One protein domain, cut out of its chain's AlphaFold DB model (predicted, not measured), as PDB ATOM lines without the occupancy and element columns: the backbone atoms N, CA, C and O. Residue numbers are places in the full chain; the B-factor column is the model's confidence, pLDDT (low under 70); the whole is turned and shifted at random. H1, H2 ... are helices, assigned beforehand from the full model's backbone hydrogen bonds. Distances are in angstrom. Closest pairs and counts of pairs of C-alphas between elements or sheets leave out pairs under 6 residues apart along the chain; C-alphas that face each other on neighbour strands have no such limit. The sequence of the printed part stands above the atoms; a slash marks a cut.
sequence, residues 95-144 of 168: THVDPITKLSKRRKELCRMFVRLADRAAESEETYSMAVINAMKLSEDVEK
ATOM      1  N   THR A  95     156.296  10.534 113.171       49.84
ATOM      2  CA  THR A  95     156.131  11.715 114.025       49.84
ATOM      3  C   THR A  95     154.751  12.290 113.760       49.84
ATOM      4  O   THR A  95     154.291  12.318 112.620       49.84
ATOM      5  N   HIS A  96     154.053  12.701 114.813       59.06
ATOM      6  CA  HIS A  96     152.775  13.402 114.752       59.06
ATOM      7  C   HIS A  96     152.947  14.705 113.950       59.06
ATOM      8  O   HIS A  96     153.245  15.766 114.494       59.06
ATOM      9  N   VAL A  97     152.864  14.596 112.621       52.09
ATOM     10  CA  VAL A  97     153.110  15.704 111.700       52.09
ATOM     11  C   VAL A  97     151.945  16.677 111.832       52.09
ATOM     12  O   VAL A  97     150.813  16.328 111.483       52.09
ATOM     13  N   ASP A  98     152.241  17.879 112.326       62.03
ATOM     14  CA  ASP A  98     151.346  19.040 112.348       62.03
ATOM     15  C   ASP A  98     150.531  19.118 111.032       62.03
ATOM     16  O   ASP A  98     151.122  19.005 109.945       62.03
ATOM     17  N   PRO A  99     149.190  19.276 111.086       63.25
ATOM     18  CA  PRO A  99     148.337  19.470 109.913       63.25
ATOM     19  C   PRO A  99     148.896  20.460 108.877       63.25
ATOM     20  O   PRO A  99     148.793  20.202 107.674       63.25
ATOM     21  N   ILE A 100     149.564  21.532 109.321       65.75
ATOM     22  CA  ILE A 100     150.190  22.538 108.446       65.75
ATOM     23  C   ILE A 100     151.342  21.921 107.638       65.75
ATOM     24  O   ILE A 100     151.483  22.147 106.430       65.75
ATOM     25  N   THR A 101     152.136  21.065 108.276       69.06
ATOM     26  CA  THR A 101     153.249  20.357 107.635       69.06
ATOM     27  C   THR A 101     152.742  19.285 106.659       69.06
ATOM     28  O   THR A 101     153.303  19.135 105.568       69.06
ATOM     29  N   LYS A 102     151.626  18.601 106.969       75.50
ATOM     30  CA  LYS A 102     150.964  17.657 106.041       75.50
ATOM     31  C   LYS A 102     150.420  18.360 104.793       75.50
ATOM     32  O   LYS A 102     150.623  17.864 103.683       75.50
ATOM     33  N   LEU A 103     149.771  19.518 104.954       84.00
ATOM     34  CA  LEU A 103     149.274  20.331 103.839       84.00
ATOM     35  C   LEU A 103     150.424  20.804 102.939       84.00
ATOM     36  O   LEU A 103     150.367  20.648 101.720       84.00
ATOM     37  N   SER A 104     151.498  21.319 103.544       86.69
ATOM     38  CA  SER A 104     152.693  21.778 102.827       86.69
ATOM     39  C   SER A 104     153.348  20.657 102.012       86.69
ATOM     40  O   SER A 104     153.717  20.875 100.855       86.69
ATOM     41  N   LYS A 105     153.436  19.437 102.566       86.25
ATOM     42  CA  LYS A 105     153.960  18.260 101.856       86.25
ATOM     43  C   LYS A 105     153.100  17.899 100.642       86.25
ATOM     44  O   LYS A 105     153.626  17.861  99.533       86.25
ATOM     45  N   ARG A 106     151.784  17.732 100.837       91.19
ATOM     46  CA  ARG A 106     150.838  17.396  99.755       91.19
ATOM     47  C   ARG A 106     150.876  18.432  98.631       91.19
ATOM     48  O   ARG A 106     150.955  18.067  97.464       91.19
ATOM     49  N   ARG A 107     150.897  19.728  98.975       91.56
ATOM     50  CA  ARG A 107     150.984  20.817  97.990       91.56
ATOM     51  C   ARG A 107     152.264  20.727  97.159       91.56
ATOM     52  O   ARG A 107     152.202  20.803  95.939       91.56
ATOM     53  N   LYS A 108     153.419  20.542  97.809       93.56
ATOM     54  CA  LYS A 108     154.713  20.421  97.115       93.56
ATOM     55  C   LYS A 108     154.747  19.221  96.168       93.56
ATOM     56  O   LYS A 108     155.257  19.345  95.056       93.56
ATOM     57  N   GLU A 109     154.212  18.081  96.599       94.38
ATOM     58  CA  GLU A 109     154.140  16.871  95.776       94.38
ATOM     59  C   GLU A 109     153.271  17.088  94.533       94.38
ATOM     60  O   GLU A 109     153.737  16.814  93.425       94.38
ATOM     61  N   LEU A 110     152.076  17.668  94.702       95.81
ATOM     62  CA  LEU A 110     151.177  18.002  93.595       95.81
ATOM     63  C   LEU A 110     151.834  18.965  92.603       95.81
ATOM     64  O   LEU A 110     151.898  18.656  91.416       95.81
ATOM     65  N   CYS A 111     152.400  20.086  93.069       95.56
ATOM     66  CA  CYS A 111     153.064  21.051  92.187       95.56
ATOM     67  C   CYS A 111     154.159  20.390  91.340       95.56
ATOM     68  O   CYS A 111     154.223  20.607  90.135       95.56
ATOM     69  N   ARG A 112     154.994  19.537  91.948       95.56
ATOM     70  CA  ARG A 112     156.061  18.836  91.221       95.56
ATOM     71  C   ARG A 112     155.509  17.904  90.140       95.56
ATOM     72  O   ARG A 112     156.112  17.799  89.076       95.56
ATOM     73  N   MET A 113     154.405  17.209  90.410       96.00
ATOM     74  CA  MET A 113     153.762  16.345  89.416       96.00
ATOM     75  C   MET A 113     153.193  17.158  88.252       96.00
ATOM     76  O   MET A 113     153.463  16.823  87.102       96.00
ATOM     77  N   PHE A 114     152.466  18.241  88.542       97.50
ATOM     78  CA  PHE A 114     151.831  19.064  87.511       97.50
ATOM     79  C   PHE A 114     152.829  19.830  86.646       97.50
ATOM     80  O   PHE A 114     152.607  19.920  85.447       97.50
ATOM     81  N   VAL A 115     153.946  20.310  87.203       97.44
ATOM     82  CA  VAL A 115     155.012  20.938  86.399       97.44
ATOM     83  C   VAL A 115     155.570  19.947  85.378       97.44
ATOM     84  O   VAL A 115     155.583  20.233  84.189       97.44
ATOM     85  N   ARG A 116     155.923  18.730  85.814       96.00
ATOM     86  CA  ARG A 116     156.434  17.692  84.901       96.00
ATOM     87  C   ARG A 116     155.414  17.289  83.836       96.00
ATOM     88  O   ARG A 116     155.798  16.973  82.716       96.00
ATOM     89  N   LEU A 117     154.132  17.242  84.201       97.38
ATOM     90  CA  LEU A 117     153.056  16.968  83.254       97.38
ATOM     91  C   LEU A 117     152.927  18.098  82.229       97.38
ATOM     92  O   LEU A 117     152.806  17.803  81.048       97.38
ATOM     93  N   ALA A 118     152.982  19.358  82.666       97.69
ATOM     94  CA  ALA A 118     152.908  20.520  81.787       97.69
ATOM     95  C   ALA A 118     154.062  20.540  80.775       97.69
ATOM     96  O   ALA A 118     153.805  20.696  79.585       97.69
ATOM     97  N   ASP A 119     155.296  20.283  81.229       97.31
ATOM     98  CA  ASP A 119     156.475  20.205  80.354       97.31
ATOM     99  C   ASP A 119     156.280  19.166  79.237       97.31
ATOM    100  O   ASP A 119     156.533  19.437  78.068       97.31
ATOM    101  N   ARG A 120     155.780  17.974  79.597       97.69
ATOM    102  CA  ARG A 120     155.510  16.874  78.657       97.69
ATOM    103  C   ARG A 120     154.323  17.146  77.738       97.69
ATOM    104  O   ARG A 120     154.353  16.750  76.579       97.69
ATOM    105  N   ALA A 121     153.257  17.745  78.261       97.44
ATOM    106  CA  ALA A 121     152.026  17.989  77.519       97.44
ATOM    107  C   ALA A 121     152.180  19.108  76.482       97.44
ATOM    108  O   ALA A 121     151.474  19.093  75.480       97.44
ATOM    109  N   ALA A 122     153.110  20.040  76.694       97.94
ATOM    110  CA  ALA A 122     153.400  21.125  75.763       97.94
ATOM    111  C   ALA A 122     154.136  20.678  74.481       97.94
ATOM    112  O   ALA A 122     154.353  21.500  73.596       97.94
ATOM    113  N   GLU A 123     154.532  19.402  74.366       97.50
ATOM    114  CA  GLU A 123     155.255  18.877  73.197       97.50
ATOM    115  C   GLU A 123     154.385  18.771  71.929       97.50
ATOM    116  O   GLU A 123     154.925  18.825  70.825       97.50
ATOM    117  N   SER A 124     153.058  18.628  72.056       98.00
ATOM    118  CA  SER A 124     152.124  18.615  70.922       98.00
ATOM    119  C   SER A 124     150.777  19.252  71.274       98.00
ATOM    120  O   SER A 124     150.379  19.298  72.440       98.00
ATOM    121  N   GLU A 125     150.055  19.726  70.256       97.31
ATOM    122  CA  GLU A 125     148.735  20.346  70.424       97.31
ATOM    123  C   GLU A 125     147.712  19.348  70.992       97.31
ATOM    124  O   GLU A 125     146.885  19.686  71.843       97.31
ATOM    125  N   GLU A 126     147.802  18.083  70.578       97.94
ATOM    126  CA  GLU A 126     146.932  17.005  71.044       97.94
ATOM    127  C   GLU A 126     147.162  16.712  72.529       97.94
ATOM    128  O   GLU A 126     146.202  16.603  73.298       97.94
ATOM    129  N   THR A 127     148.425  16.604  72.963       97.38
ATOM    130  CA  THR A 127     148.750  16.354  74.374       97.38
ATOM    131  C   THR A 127     148.452  17.563  75.251       97.38
ATOM    132  O   THR A 127     148.006  17.390  76.388       97.38
ATOM    133  N   TYR A 128     148.624  18.774  74.718       98.19
ATOM    134  CA  TYR A 128     148.254  20.016  75.386       98.19
ATOM    135  C   TYR A 128     146.742  20.074  75.621       98.19
ATOM    136  O   TYR A 128     146.297  20.188  76.765       98.19
ATOM    137  N   SER A 129     145.950  19.887  74.564       97.75
ATOM    138  CA  SER A 129     144.486  19.868  74.631       97.75
ATOM    139  C   SER A 129     143.980  18.793  75.595       97.75
ATOM    140  O   SER A 129     143.113  19.053  76.435       97.75
ATOM    141  N   MET A 130     144.571  17.595  75.548       97.81
ATOM    142  CA  MET A 130     144.260  16.515  76.482       97.81
ATOM    143  C   MET A 130     144.544  16.917  77.935       97.81
ATOM    144  O   MET A 130     143.704  16.686  78.808       97.81
ATOM    145  N   ALA A 131     145.698  17.528  78.212       97.75
ATOM    146  CA  ALA A 131     146.057  17.964  79.557       97.75
ATOM    147  C   ALA A 131     145.121  19.064  80.079       97.75
ATOM    148  O   ALA A 131     144.704  18.994  81.234       97.75
ATOM    149  N   VAL A 132     144.734  20.027  79.236       97.62
ATOM    150  CA  VAL A 132     143.805  21.111  79.599       97.62
ATOM    151  C   VAL A 132     142.431  20.560  79.975       97.62
ATOM    152  O   VAL A 132     141.933  20.864  81.060       97.62
ATOM    153  N   ILE A 133     141.845  19.703  79.133       97.56
ATOM    154  CA  ILE A 133     140.522  19.109  79.387       97.56
ATOM    155  C   ILE A 133     140.525  18.340  80.712       97.56
ATOM    156  O   ILE A 133     139.627  18.494  81.542       97.56
ATOM    157  N   ASN A 134     141.562  17.530  80.941       97.56
ATOM    158  CA  ASN A 134     141.666  16.740  82.163       97.56
ATOM    159  C   ASN A 134     141.943  17.606  83.401       97.56
ATOM    160  O   ASN A 134     141.390  17.327  84.464       97.56
ATOM    161  N   ALA A 135     142.748  18.665  83.283       96.88
ATOM    162  CA  ALA A 135     143.007  19.593  84.380       96.88
ATOM    163  C   ALA A 135     141.741  20.361  84.791       96.88
ATOM    164  O   ALA A 135     141.475  20.491  85.986       96.88
ATOM    165  N   MET A 136     140.930  20.807  83.824       95.50
ATOM    166  CA  MET A 136     139.642  21.456  84.089       95.50
ATOM    167  C   MET A 136     138.683  20.513  84.819       95.50
ATOM    168  O   MET A 136     138.173  20.861  85.884       95.50
ATOM    169  N   LYS A 137     138.515  19.287  84.308       97.38
ATOM    170  CA  LYS A 137     137.671  18.273  84.952       97.38
ATOM    171  C   LYS A 137     138.129  17.971  86.381       97.38
ATOM    172  O   LYS A 137     137.318  17.965  87.301       97.38
ATOM    173  N   LEU A 138     139.434  17.778  86.582       97.31
ATOM    174  CA  LEU A 138     139.994  17.532  87.909       97.31
ATOM    175  C   LEU A 138     139.747  18.710  88.861       97.31
ATOM    176  O   LEU A 138     139.417  18.489  90.024       97.31
ATOM    177  N   SER A 139     139.889  19.948  88.380       95.44
ATOM    178  CA  SER A 139     139.608  21.147  89.174       95.44
ATOM    179  C   SER A 139     138.154  21.176  89.645       95.44
ATOM    180  O   SER A 139     137.895  21.440  90.818       95.44
ATOM    181  N   GLU A 140     137.202  20.864  88.763       96.50
ATOM    182  CA  GLU A 140     135.789  20.780  89.140       96.50
ATOM    183  C   GLU A 140     135.518  19.675  90.162       96.50
ATOM    184  O   GLU A 140     134.788  19.896  91.129       96.50
ATOM    185  N   ASP A 141     136.087  18.488  89.959       95.44
ATOM    186  CA  ASP A 141     135.871  17.335  90.835       95.44
ATOM    187  C   ASP A 141     136.440  17.584  92.243       95.44
ATOM    188  O   ASP A 141     135.822  17.205  93.247       95.44
ATOM    189  N   VAL A 142     137.576  18.285  92.339       95.56
ATOM    190  CA  VAL A 142     138.151  18.730  93.616       95.56
ATOM    191  C   VAL A 142     137.225  19.729  94.309       95.56
ATOM    192  O   VAL A 142     136.903  19.528  95.479       95.56
ATOM    193  N   GLU A 143     136.735  20.754  93.609       93.75
ATOM    194  CA  GLU A 143     135.827  21.755  94.189       93.75
ATOM    195  C   GLU A 143     134.494  21.149  94.647       93.75
ATOM    196  O   GLU A 143     134.000  21.456  95.734       93.75
ATOM    197  N   LYS A 144     133.925  20.225  93.862       94.81
ATOM    198  CA  LYS A 144     132.732  19.456  94.261       94.81
ATOM    199  C   LYS A 144     133.004  18.667  95.543       94.81
ATOM    200  O   LYS A 144     132.219  18.734  96.486       94.81
TER     201      LYS A 144
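AT A GLANCE: This is residues 95 to 144 of the 168 residues of the protein "Protein FAR1-RELATED SEQUENCE" of Arundo donax (UniProt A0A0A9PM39). Two long helices, H1 and then H2, make a helical hairpin shaped like a narrow V, joined at its closed end by a tight turn and open at the other. H1 makes most of the long axis, and residues 95 to 113 and 136 to 144 stand free. The printed part has 50 residues with two named helices and no named strand, in the class all helix. It is flat, spanning 45 by 25 by 10 A, and only just loose, close to extended, with a radius of gyration of the C-alphas of 14.2 A.

HOW THE PARTS SIT: H1, residues 99 to 121, touches H2, residues 125 to 144, with residues 117 to 121 alone, and H2 touches it with residues 127 to 131 alone. Their closest C-alphas, those of Ala 121 and Tyr 128, are 4.8 A apart. The two run opposite ways at a shallow tilt of 23 degrees. In H1 and H2 every O i to N i+4 pair is within hydrogen-bond range.

IN THESE COORDINATES: H1 measures 32.6 A from C-alpha 99 at (148.337, 19.470, 109.913) to C-alpha 121. H2 measures 28.7 A and ends at C-alpha 144 at (132.732, 19.456, 94.261).

THE WHOLE: The C-alphas farthest apart, those of Thr 95 and Glu 125, are 45.1 A apart. The printed part has no cut, and residues 95 to 101 have pLDDT under 70.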